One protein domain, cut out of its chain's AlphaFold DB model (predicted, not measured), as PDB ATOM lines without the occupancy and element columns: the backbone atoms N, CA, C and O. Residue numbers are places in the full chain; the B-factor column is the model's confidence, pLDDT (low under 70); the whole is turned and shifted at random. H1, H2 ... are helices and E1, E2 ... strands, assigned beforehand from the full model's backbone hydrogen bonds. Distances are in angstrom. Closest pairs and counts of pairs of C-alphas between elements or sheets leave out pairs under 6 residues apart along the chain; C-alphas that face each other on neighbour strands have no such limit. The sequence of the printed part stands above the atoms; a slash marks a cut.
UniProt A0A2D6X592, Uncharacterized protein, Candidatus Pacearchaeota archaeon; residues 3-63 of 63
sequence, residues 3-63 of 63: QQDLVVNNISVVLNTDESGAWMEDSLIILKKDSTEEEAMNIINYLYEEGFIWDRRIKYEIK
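This is residues 3 to 63 of the 63 residues of an uncharacterized protein of Candidatus Pacearchaeota archaeon (UniProt A0A2D6X592). One twisted sheet of four strands has a single helix, H1, packed slantwise over one face, while its other face is bare. E1 and E2 make the longer hairpin at one side of the sheet, and the short strands E3 and E4 lie side by side at the other. The 61 printed residues hold E1, E2, E3, H1 and E4 along the chain; the mixed sheet has the order E1, E2, E3, E4, and the class is mixed, helices and strands. The whole is compact, with a radius of gyration of the C-alphas of 10.5 A, and elongated, spanning 32 by 19 by 18 A.

E1, residues 3 to 8, begins at C-alpha 3 (-10.234, 17.063, 115.468) and is 15.6 A long. E2, residues 11 to 17, measures 18.9 A, and E3, residues 28 to 30, 6.5 A. H1, residues 37 to 49, is 18.2 A long. E4, residues 60 to 62, is 6.9 A long and ends at C-alpha 62 (-11.441, 9.372, 101.107).

E1, E2 and E3 form a meander, each strand the antiparallel neighbour of the one before, with N 6 and O 13 at 2.9 A and N 14 and O 29 at 2.8 A. E3, H1 and E4 form a strand-helix-strand unit, two parallel strands with a helix between, its crossover right-handed; N 30 and O 61 are 2.8 A apart. H1 is on the sheet at a height of 9.5 A, over E2, at 49 degrees on the local plane. Its O i to N i+4 pairs are all within hydrogen-bond range. The closest C-alphas of E1 and H1, Val 8 and Ile 43, are 6.3 A apart.

The farthest C-alphas, Ser 20 and Asp 34, are 32.1 A apart. The printed part has no cut and no long link. No printed residue has pLDDT under 70.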
ATOM      1  N   GLN A   3     -10.820  17.463 116.730       86.88
ATOM      2  CA  GLN A   3     -10.234  17.063 115.468       86.88
ATOM      3  C   GLN A   3      -8.715  17.211 115.563       86.88
ATOM      4  O   GLN A   3      -8.227  18.229 116.060       86.88
ATOM      5  N   GLN A   4      -7.986  16.208 115.088       89.00
ATOM      6  CA  GLN A   4      -6.541  16.248 114.953       89.00
ATOM      7  C   GLN A   4      -6.165  16.080 113.483       89.00
ATOM      8  O   GLN A   4      -6.451  15.051 112.870       89.00
ATOM      9  N   ASP A   5      -5.524  17.107 112.935       92.06
ATOM     10  CA  ASP A   5      -5.016  17.100 111.567       92.06
ATOM     11  C   ASP A   5      -3.566  16.612 111.576       92.06
ATOM     12  O   ASP A   5      -2.710  17.161 112.277       92.06
ATOM     13  N   LEU A   6      -3.291  15.563 110.808       92.69
ATOM     14  CA  LEU A   6      -1.979  14.934 110.697       92.69
ATOM     15  C   LEU A   6      -1.549  14.889 109.232       92.69
ATOM     16  O   LEU A   6      -2.374  14.912 108.318       92.69
ATOM     17  N   VAL A   7      -0.242  14.793 109.004       94.12
ATOM     18  CA  VAL A   7       0.320  14.535 107.675       94.12
ATOM     19  C   VAL A   7       1.122  13.247 107.754       94.12
ATOM     20  O   VAL A   7       2.126  13.184 108.457       94.12
ATOM     21  N   VAL A   8       0.674  12.222 107.030       93.50
ATOM     22  CA  VAL A   8       1.312  10.901 106.973       93.50
ATOM     23  C   VAL A   8       1.703  10.642 105.526       93.50
ATOM     24  O   VAL A   8       0.849  10.681 104.648       93.50
ATOM     25  N   ASN A   9       2.988  10.414 105.244       89.00
ATOM     26  CA  ASN A   9       3.489  10.188 103.879       89.00
ATOM     27  C   ASN A   9       3.029  11.250 102.854       89.00
ATOM     28  O   ASN A   9       2.645  10.918 101.736       89.00
ATOM     29  N   ASN A  10       3.063  12.535 103.231       90.94
ATOM     30  CA  ASN A  10       2.557  13.673 102.442       90.94
ATOM     31  C   ASN A  10       1.046  13.648 102.143       90.94
ATOM     32  O   ASN A  10       0.580  14.386 101.277       90.94
ATOM     33  N   ILE A  11       0.276  12.837 102.865       93.75
ATOM     34  CA  ILE A  11      -1.180  12.782 102.779       93.75
ATOM     35  C   ILE A  11      -1.751  13.396 104.052       93.75
ATOM     36  O   ILE A  11      -1.443  12.958 105.163       93.75
ATOM     37  N   SER A  12      -2.570  14.431 103.888       95.62
ATOM     38  CA  SER A  12      -3.297  15.033 105.000       95.62
ATOM     39  C   SER A  12      -4.409  14.097 105.449       95.62
ATOM     40  O   SER A  12      -5.195  13.613 104.633       95.62
ATOM     41  N   VAL A  13      -4.485  13.850 106.749       94.19
ATOM     42  CA  VAL A  13      -5.495  12.984 107.347       94.19
ATOM     43  C   VAL A  13      -6.095  13.642 108.572       94.19
ATOM     44  O   VAL A  13      -5.445  14.436 109.253       94.19
ATOM     45  N   VAL A  14      -7.345  13.299 108.849       93.44
ATOM     46  CA  VAL A  14      -8.104  13.827 109.974       93.44
ATOM     47  C   VAL A  14      -8.518  12.674 110.870       93.44
ATOM     48  O   VAL A  14      -9.177  11.732 110.417       93.44
ATOM     49  N   LEU A  15      -8.145  12.775 112.142       91.19
ATOM     50  CA  LEU A  15      -8.523  11.840 113.191       91.19
ATOM     51  C   LEU A  15      -9.415  12.547 114.214       91.19
ATOM     52  O   LEU A  15      -9.114  13.658 114.654       91.19
ATOM     53  N   ASN A  16     -10.504  11.897 114.613       86.06
ATOM     54  CA  ASN A  16     -11.333  12.380 115.711       86.06
ATOM     55  C   ASN A  16     -10.853  11.756 117.023       86.06
ATOM     56  O   ASN A  16     -10.679  10.544 117.138       86.06
ATOM     57  N   THR A  17     -10.628  12.610 118.013       84.12
ATOM     58  CA  THR A  17     -10.160  12.237 119.347       84.12
ATOM     59  C   THR A  17     -11.087  12.809 120.413       84.12
ATOM     60  O   THR A  17     -11.877  13.735 120.172       84.12
ATOM     61  N   ASP A  18     -11.017  12.252 121.614       84.00
ATOM     62  CA  ASP A  18     -11.716  12.794 122.768       84.00
ATOM     63  C   ASP A  18     -11.026  14.073 123.284       84.00
ATOM     64  O   ASP A  18     -10.101  14.620 122.682       84.00
ATOM     65  N   GLU A  19     -11.505  14.621 124.398       82.56
ATOM     66  CA  GLU A  19     -10.924  15.846 124.965       82.56
ATOM     67  C   GLU A  19      -9.487  15.664 125.481       82.56
ATOM     68  O   GLU A  19      -8.739  16.649 125.547       82.56
ATOM     69  N   SER A  20      -9.109  14.420 125.785       81.50
ATOM     70  CA  SER A  20      -7.787  13.994 126.251       81.50
ATOM     71  C   SER A  20      -6.836  13.658 125.096       81.50
ATOM     72  O   SER A  20      -5.661  13.395 125.343       81.50
ATOM     73  N   GLY A  21      -7.320  13.679 123.850       75.75
ATOM     74  CA  GLY A  21      -6.561  13.257 122.675       75.75
ATOM     75  C   GLY A  21      -6.521  11.740 122.487       75.75
ATOM     76  O   GLY A  21      -5.765  11.258 121.649       75.75
ATOM     77  N   ALA A  22      -7.316  10.980 123.245       78.25
ATOM     78  CA  ALA A  22      -7.454   9.553 123.016       78.25
ATOM     79  C   ALA A  22      -8.302   9.315 121.767       78.25
ATOM     80  O   ALA A  22      -9.271  10.031 121.497       78.25
ATOM     81  N   TRP A  23      -7.932   8.290 121.011       81.25
ATOM     82  CA  TRP A  23      -8.712   7.841 119.875       81.25
ATOM     83  C   TRP A  23     -10.133   7.479 120.309       81.25
ATOM     84  O   TRP A  23     -10.340   6.665 121.207       81.25
ATOM     85  N   MET A  24     -11.110   8.101 119.656       78.19
ATOM     86  CA  MET A  24     -12.497   7.658 119.686       78.19
ATOM     87  C   MET A  24     -12.657   6.766 118.464       78.19
ATOM     88  O   MET A  24     -12.155   7.154 117.419       78.19
ATOM     89  N   GLU A  25     -13.336   5.617 118.551       71.50
ATOM     90  CA  GLU A  25     -13.528   4.624 117.462       71.50
ATOM     91  C   GLU A  25     -14.211   5.157 116.171       71.50
ATOM     92  O   GLU A  25     -14.678   4.412 115.307       71.50
ATOM     93  N   ASP A  26     -14.258   6.474 116.043       73.19
ATOM     94  CA  ASP A  26     -14.641   7.285 114.922       73.19
ATOM     95  C   ASP A  26     -13.610   7.176 113.790       73.19
ATOM     96  O   ASP A  26     -12.393   7.090 113.961       73.19
ATOM     97  N   SER A  27     -14.148   7.134 112.583       85.50
ATOM     98  CA  SER A  27     -13.436   6.921 111.328       85.50
ATOM     99  C   SER A  27     -12.255   7.870 111.071       85.50
ATOM    100  O   SER A  27     -12.283   9.031 111.476       85.50
ATOM    101  N   LEU A  28     -11.297   7.408 110.264       91.50
ATOM    102  CA  LEU A  28     -10.222   8.205 109.662       91.50
ATOM    103  C   LEU A  28     -10.696   8.894 108.371       91.50
ATOM    104  O   LEU A  28     -11.282   8.245 107.509       91.50
ATOM    105  N   ILE A  29     -10.400  10.180 108.177       93.94
ATOM    106  CA  ILE A  29     -10.637  10.853 106.887       93.94
ATOM    107  C   ILE A  29      -9.297  11.095 106.199       93.94
ATOM    108  O   ILE A  29      -8.408  11.719 106.771       93.94
ATOM    109  N   ILE A  30      -9.161  10.632 104.961       95.25
ATOM    110  CA  ILE A  30      -7.976  10.806 104.121       95.25
ATOM    111  C   ILE A  30      -8.280  11.905 103.099       95.25
ATOM    112  O   ILE A  30      -9.144  11.738 102.242       95.25
ATOM    113  N   LEU A  31      -7.580  13.036 103.192       94.62
ATOM    114  CA  LEU A  31      -7.780  14.223 102.349       94.62
ATOM    115  C   LEU A  31      -6.911  14.160 101.088       94.62
ATOM    116  O   LEU A  31      -6.116  15.059 100.799       94.62
ATOM    117  N   LYS A  32      -7.037  13.053 100.364       93.38
ATOM    118  CA  LYS A  32      -6.407  12.829  99.067       93.38
ATOM    119  C   LYS A  32      -7.367  12.019  98.209       93.38
ATOM    120  O   LYS A  32      -7.439  10.800  98.305       93.38
ATOM    121  N   LYS A  33      -8.110  12.718  97.356       90.69
ATOM    122  CA  LYS A  33      -9.202  12.166  96.543       90.69
ATOM    123  C   LYS A  33      -8.827  10.954  95.678       90.69
ATOM    124  O   LYS A  33      -9.687  10.134  95.374       90.69
ATOM    125  N   ASP A  34      -7.574  10.864  95.245       92.69
ATOM    126  CA  ASP A  34      -7.025   9.780  94.426       92.69
ATOM    127  C   ASP A  34      -6.258   8.733  95.248       92.69
ATOM    128  O   ASP A  34      -5.518   7.929  94.678       92.69
ATOM    129  N   SER A  35      -6.422   8.728  96.576       93.44
ATOM    130  CA  SER A  35      -5.756   7.744  97.418       93.44
ATOM    131  C   SER A  35      -6.177   6.324  97.090       93.44
ATOM    132  O   SER A  35      -7.355   6.012  96.904       93.44
ATOM    133  N   THR A  36      -5.182   5.447  97.042       94.88
ATOM    134  CA  THR A  36      -5.403   4.017  96.850       94.88
ATOM    135  C   THR A  36      -5.709   3.341  98.184       94.88
ATOM    136  O   THR A  36      -5.406   3.859  99.260       94.88
ATOM    137  N   GLU A  37      -6.279   2.139  98.122       92.81
ATOM    138  CA  GLU A  37      -6.459   1.300  99.310       92.81
ATOM    139  C   GLU A  37      -5.114   0.980  99.986       92.81
ATOM    140  O   GLU A  37      -5.023   0.980 101.208       92.81
ATOM    141  N   GLU A  38      -4.045   0.787  99.207       94.56
ATOM    142  CA  GLU A  38      -2.693   0.581  99.737       94.56
ATOM    143  C   GLU A  38      -2.204   1.792 100.546       94.56
ATOM    144  O   GLU A  38      -1.676   1.632 101.646       94.56
ATOM    145  N   GLU A  39      -2.423   3.011 100.047       95.19
ATOM    146  CA  GLU A  39      -2.088   4.234 100.781       95.19
ATOM    147  C   GLU A  39      -2.902   4.362 102.068       95.19
ATOM    148  O   GLU A  39      -2.333   4.657 103.120       95.19
ATOM    149  N   ALA A  40      -4.206   4.081 102.011       94.38
ATOM    150  CA  ALA A  40      -5.065   4.079 103.188       94.38
ATOM    151  C   ALA A  40      -4.579   3.072 104.241       94.38
ATOM    152  O   ALA A  40      -4.454   3.414 105.416       94.38
ATOM    153  N   MET A  41      -4.222   1.856 103.822       94.81
ATOM    154  CA  MET A  41      -3.689   0.832 104.719       94.81
ATOM    155  C   MET A  41      -2.329   1.216 105.306       94.81
ATOM    156  O   MET A  41      -2.090   0.978 106.489       94.81
ATOM    157  N   ASN A  42      -1.453   1.846 104.524       95.88
ATOM    158  CA  ASN A  42      -0.172   2.352 105.017       95.88
ATOM    159  C   ASN A  42      -0.364   3.452 106.067       95.88
ATOM    160  O   ASN A  42       0.310   3.435 107.096       95.88
ATOM    161  N   ILE A  43      -1.314   4.366 105.851       95.69
ATOM    162  CA  ILE A  43      -1.679   5.397 106.831       95.69
ATOM    163  C   ILE A  43      -2.211   4.749 108.114       95.69
ATOM    164  O   ILE A  43      -1.759   5.091 109.203       95.69
ATOM    165  N   ILE A  44      -3.142   3.800 108.001       94.62
ATOM    166  CA  ILE A  44      -3.722   3.098 109.154       94.62
ATOM    167  C   ILE A  44      -2.638   2.360 109.948       94.62
ATOM    168  O   ILE A  44      -2.610   2.443 111.174       94.62
ATOM    169  N   ASN A  45      -1.723   1.664 109.266       95.56
ATOM    170  CA  ASN A  45      -0.614   0.977 109.924       95.56
ATOM    171  C   ASN A  45       0.292   1.962 110.668       95.56
ATOM    172  O   ASN A  45       0.587   1.724 111.834       95.56
ATOM    173  N   TYR A  46       0.656   3.083 110.039       95.38
ATOM    174  CA  TYR A  46       1.447   4.131 110.683       95.38
ATOM    175  C   TYR A  46       0.757   4.673 111.942       95.38
ATOM    176  O   TYR A  46       1.357   4.721 113.012       95.38
ATOM    177  N   LEU A  47      -0.528   5.031 111.846       93.12
ATOM    178  CA  LEU A  47      -1.286   5.556 112.984       93.12
ATOM    179  C   LEU A  47      -1.371   4.546 114.133       93.12
ATOM    180  O   LEU A  47      -1.340   4.938 115.297       93.12
ATOM    181  N   TYR A  48      -1.471   3.255 113.821       93.25
ATOM    182  CA  TYR A  48      -1.471   2.200 114.829       93.25
ATOM    183  C   TYR A  48      -0.095   2.033 115.485       93.25
ATOM    184  O   TYR A  48      -0.004   1.908 116.704       93.25
ATOM    185  N   GLU A  49       0.977   2.021 114.692       95.06
ATOM    186  CA  GLU A  49       2.351   1.839 115.179       95.06
ATOM    187  C   GLU A  49       2.808   2.994 116.074       95.06
ATOM    188  O   GLU A  49       3.439   2.759 117.102       95.06
ATOM    189  N   GLU A  50       2.404   4.219 115.744       91.94
ATOM    190  CA  GLU A  50       2.666   5.422 116.543       91.94
ATOM    191  C   GLU A  50       1.687   5.596 117.723       91.94
ATOM    192  O   GLU A  50       1.818   6.524 118.521       91.94
ATOM    193  N   GLY A  51       0.691   4.712 117.860       89.88
ATOM    194  CA  GLY A  51      -0.262   4.721 118.972       89.88
ATOM    195  C   GLY A  51      -1.370   5.776 118.879       89.88
ATOM    196  O   GLY A  51      -2.069   5.998 119.869       89.88
ATOM    197  N   PHE A  52      -1.570   6.399 117.711       89.12
ATOM    198  CA  PHE A  52      -2.696   7.306 117.456       89.12
ATOM    199  C   PHE A  52      -4.038   6.578 117.395       89.12
ATOM    200  O   PHE A  52      -5.051   7.187 117.708       89.12
ATOM    201  N   ILE A  53      -4.060   5.306 116.984       91.12
ATOM    202  CA  ILE A  53      -5.256   4.448 116.975       91.12
ATOM    203  C   ILE A  53      -4.933   3.089 117.596       91.12
ATOM    204  O   ILE A  53      -3.781   2.657 117.598       91.12
ATOM    205  N   TRP A  54      -5.950   2.390 118.104       89.75
ATOM    206  CA  TRP A  54      -5.770   1.084 118.757       89.75
ATOM    207  C   TRP A  54      -6.300  -0.100 117.951       89.75
ATOM    208  O   TRP A  54      -5.972  -1.243 118.262       89.75
ATOM    209  N   ASP A  55      -7.086   0.153 116.907       89.00
ATOM    210  CA  ASP A  55      -7.539  -0.865 115.962       89.00
ATOM    211  C   ASP A  55      -7.089  -0.479 114.550       89.00
ATOM    212  O   ASP A  55      -7.046   0.693 114.199       89.00
ATOM    213  N   ARG A  56      -6.744  -1.469 113.726       91.12
ATOM    214  CA  ARG A  56      -6.454  -1.290 112.295       91.12
ATOM    215  C   ARG A  56      -7.695  -1.501 111.425       91.12
ATOM    216  O   ARG A  56      -7.673  -1.195 110.241       91.12
ATOM    217  N   ARG A  57      -8.784  -2.035 111.986       89.06
ATOM    218  CA  ARG A  57     -10.062  -2.303 111.297       89.06
ATOM    219  C   ARG A  57     -11.004  -1.098 111.307       89.06
ATOM    220  O   ARG A  57     -12.220  -1.251 111.191       89.06
ATOM    221  N   ILE A  58     -10.443   0.095 111.464       89.38
ATOM    222  CA  ILE A  58     -11.209   1.330 111.527       89.38
ATOM    223  C   ILE A  58     -11.837   1.632 110.175       89.38
ATOM    224  O   ILE A  58     -11.294   1.315 109.115       89.38
ATOM    225  N   LYS A  59     -12.996   2.282 110.209       90.62
ATOM    226  CA  LYS A  59     -13.587   2.833 108.993       90.62
ATOM    227  C   LYS A  59     -12.735   4.006 108.527       90.62
ATOM    228  O   LYS A  59     -12.263   4.788 109.352       90.62
ATOM    229  N   TYR A  60     -12.601   4.161 107.219       92.06
ATOM    230  CA  TYR A  60     -12.003   5.351 106.642       92.06
ATOM    231  C   TYR A  60     -12.833   5.880 105.475       92.06
ATOM    232  O   TYR A  60     -13.587   5.140 104.842       92.06
ATOM    233  N   GLU A  61     -12.705   7.176 105.219       93.19
ATOM    234  CA  GLU A  61     -13.334   7.878 104.104       93.19
ATOM    235  C   GLU A  61     -12.261   8.643 103.324       93.19
ATOM    236  O   GLU A  61     -11.373   9.248 103.923       93.19
ATOM    237  N   ILE A  62     -12.345   8.632 101.994       92.94
ATOM    238  CA  ILE A  62     -11.441   9.372 101.107       92.94
ATOM    239  C   ILE A  62     -12.191  10.593 100.557       92.94
ATOM    240  O   ILE A  62     -13.285  10.435 100.008       92.94
ATOM    241  N   LYS A  63     -11.619  11.797 100.707       91.56
ATOM    242  CA  LYS A  63     -12.189  13.077 100.240       91.56
ATOM    243  C   LYS A  63     -11.244  13.853  99.331       91.56
ATOM    244  O   LYS A  63     -10.022  13.852  99.593       91.56
TER     245      LYS A  63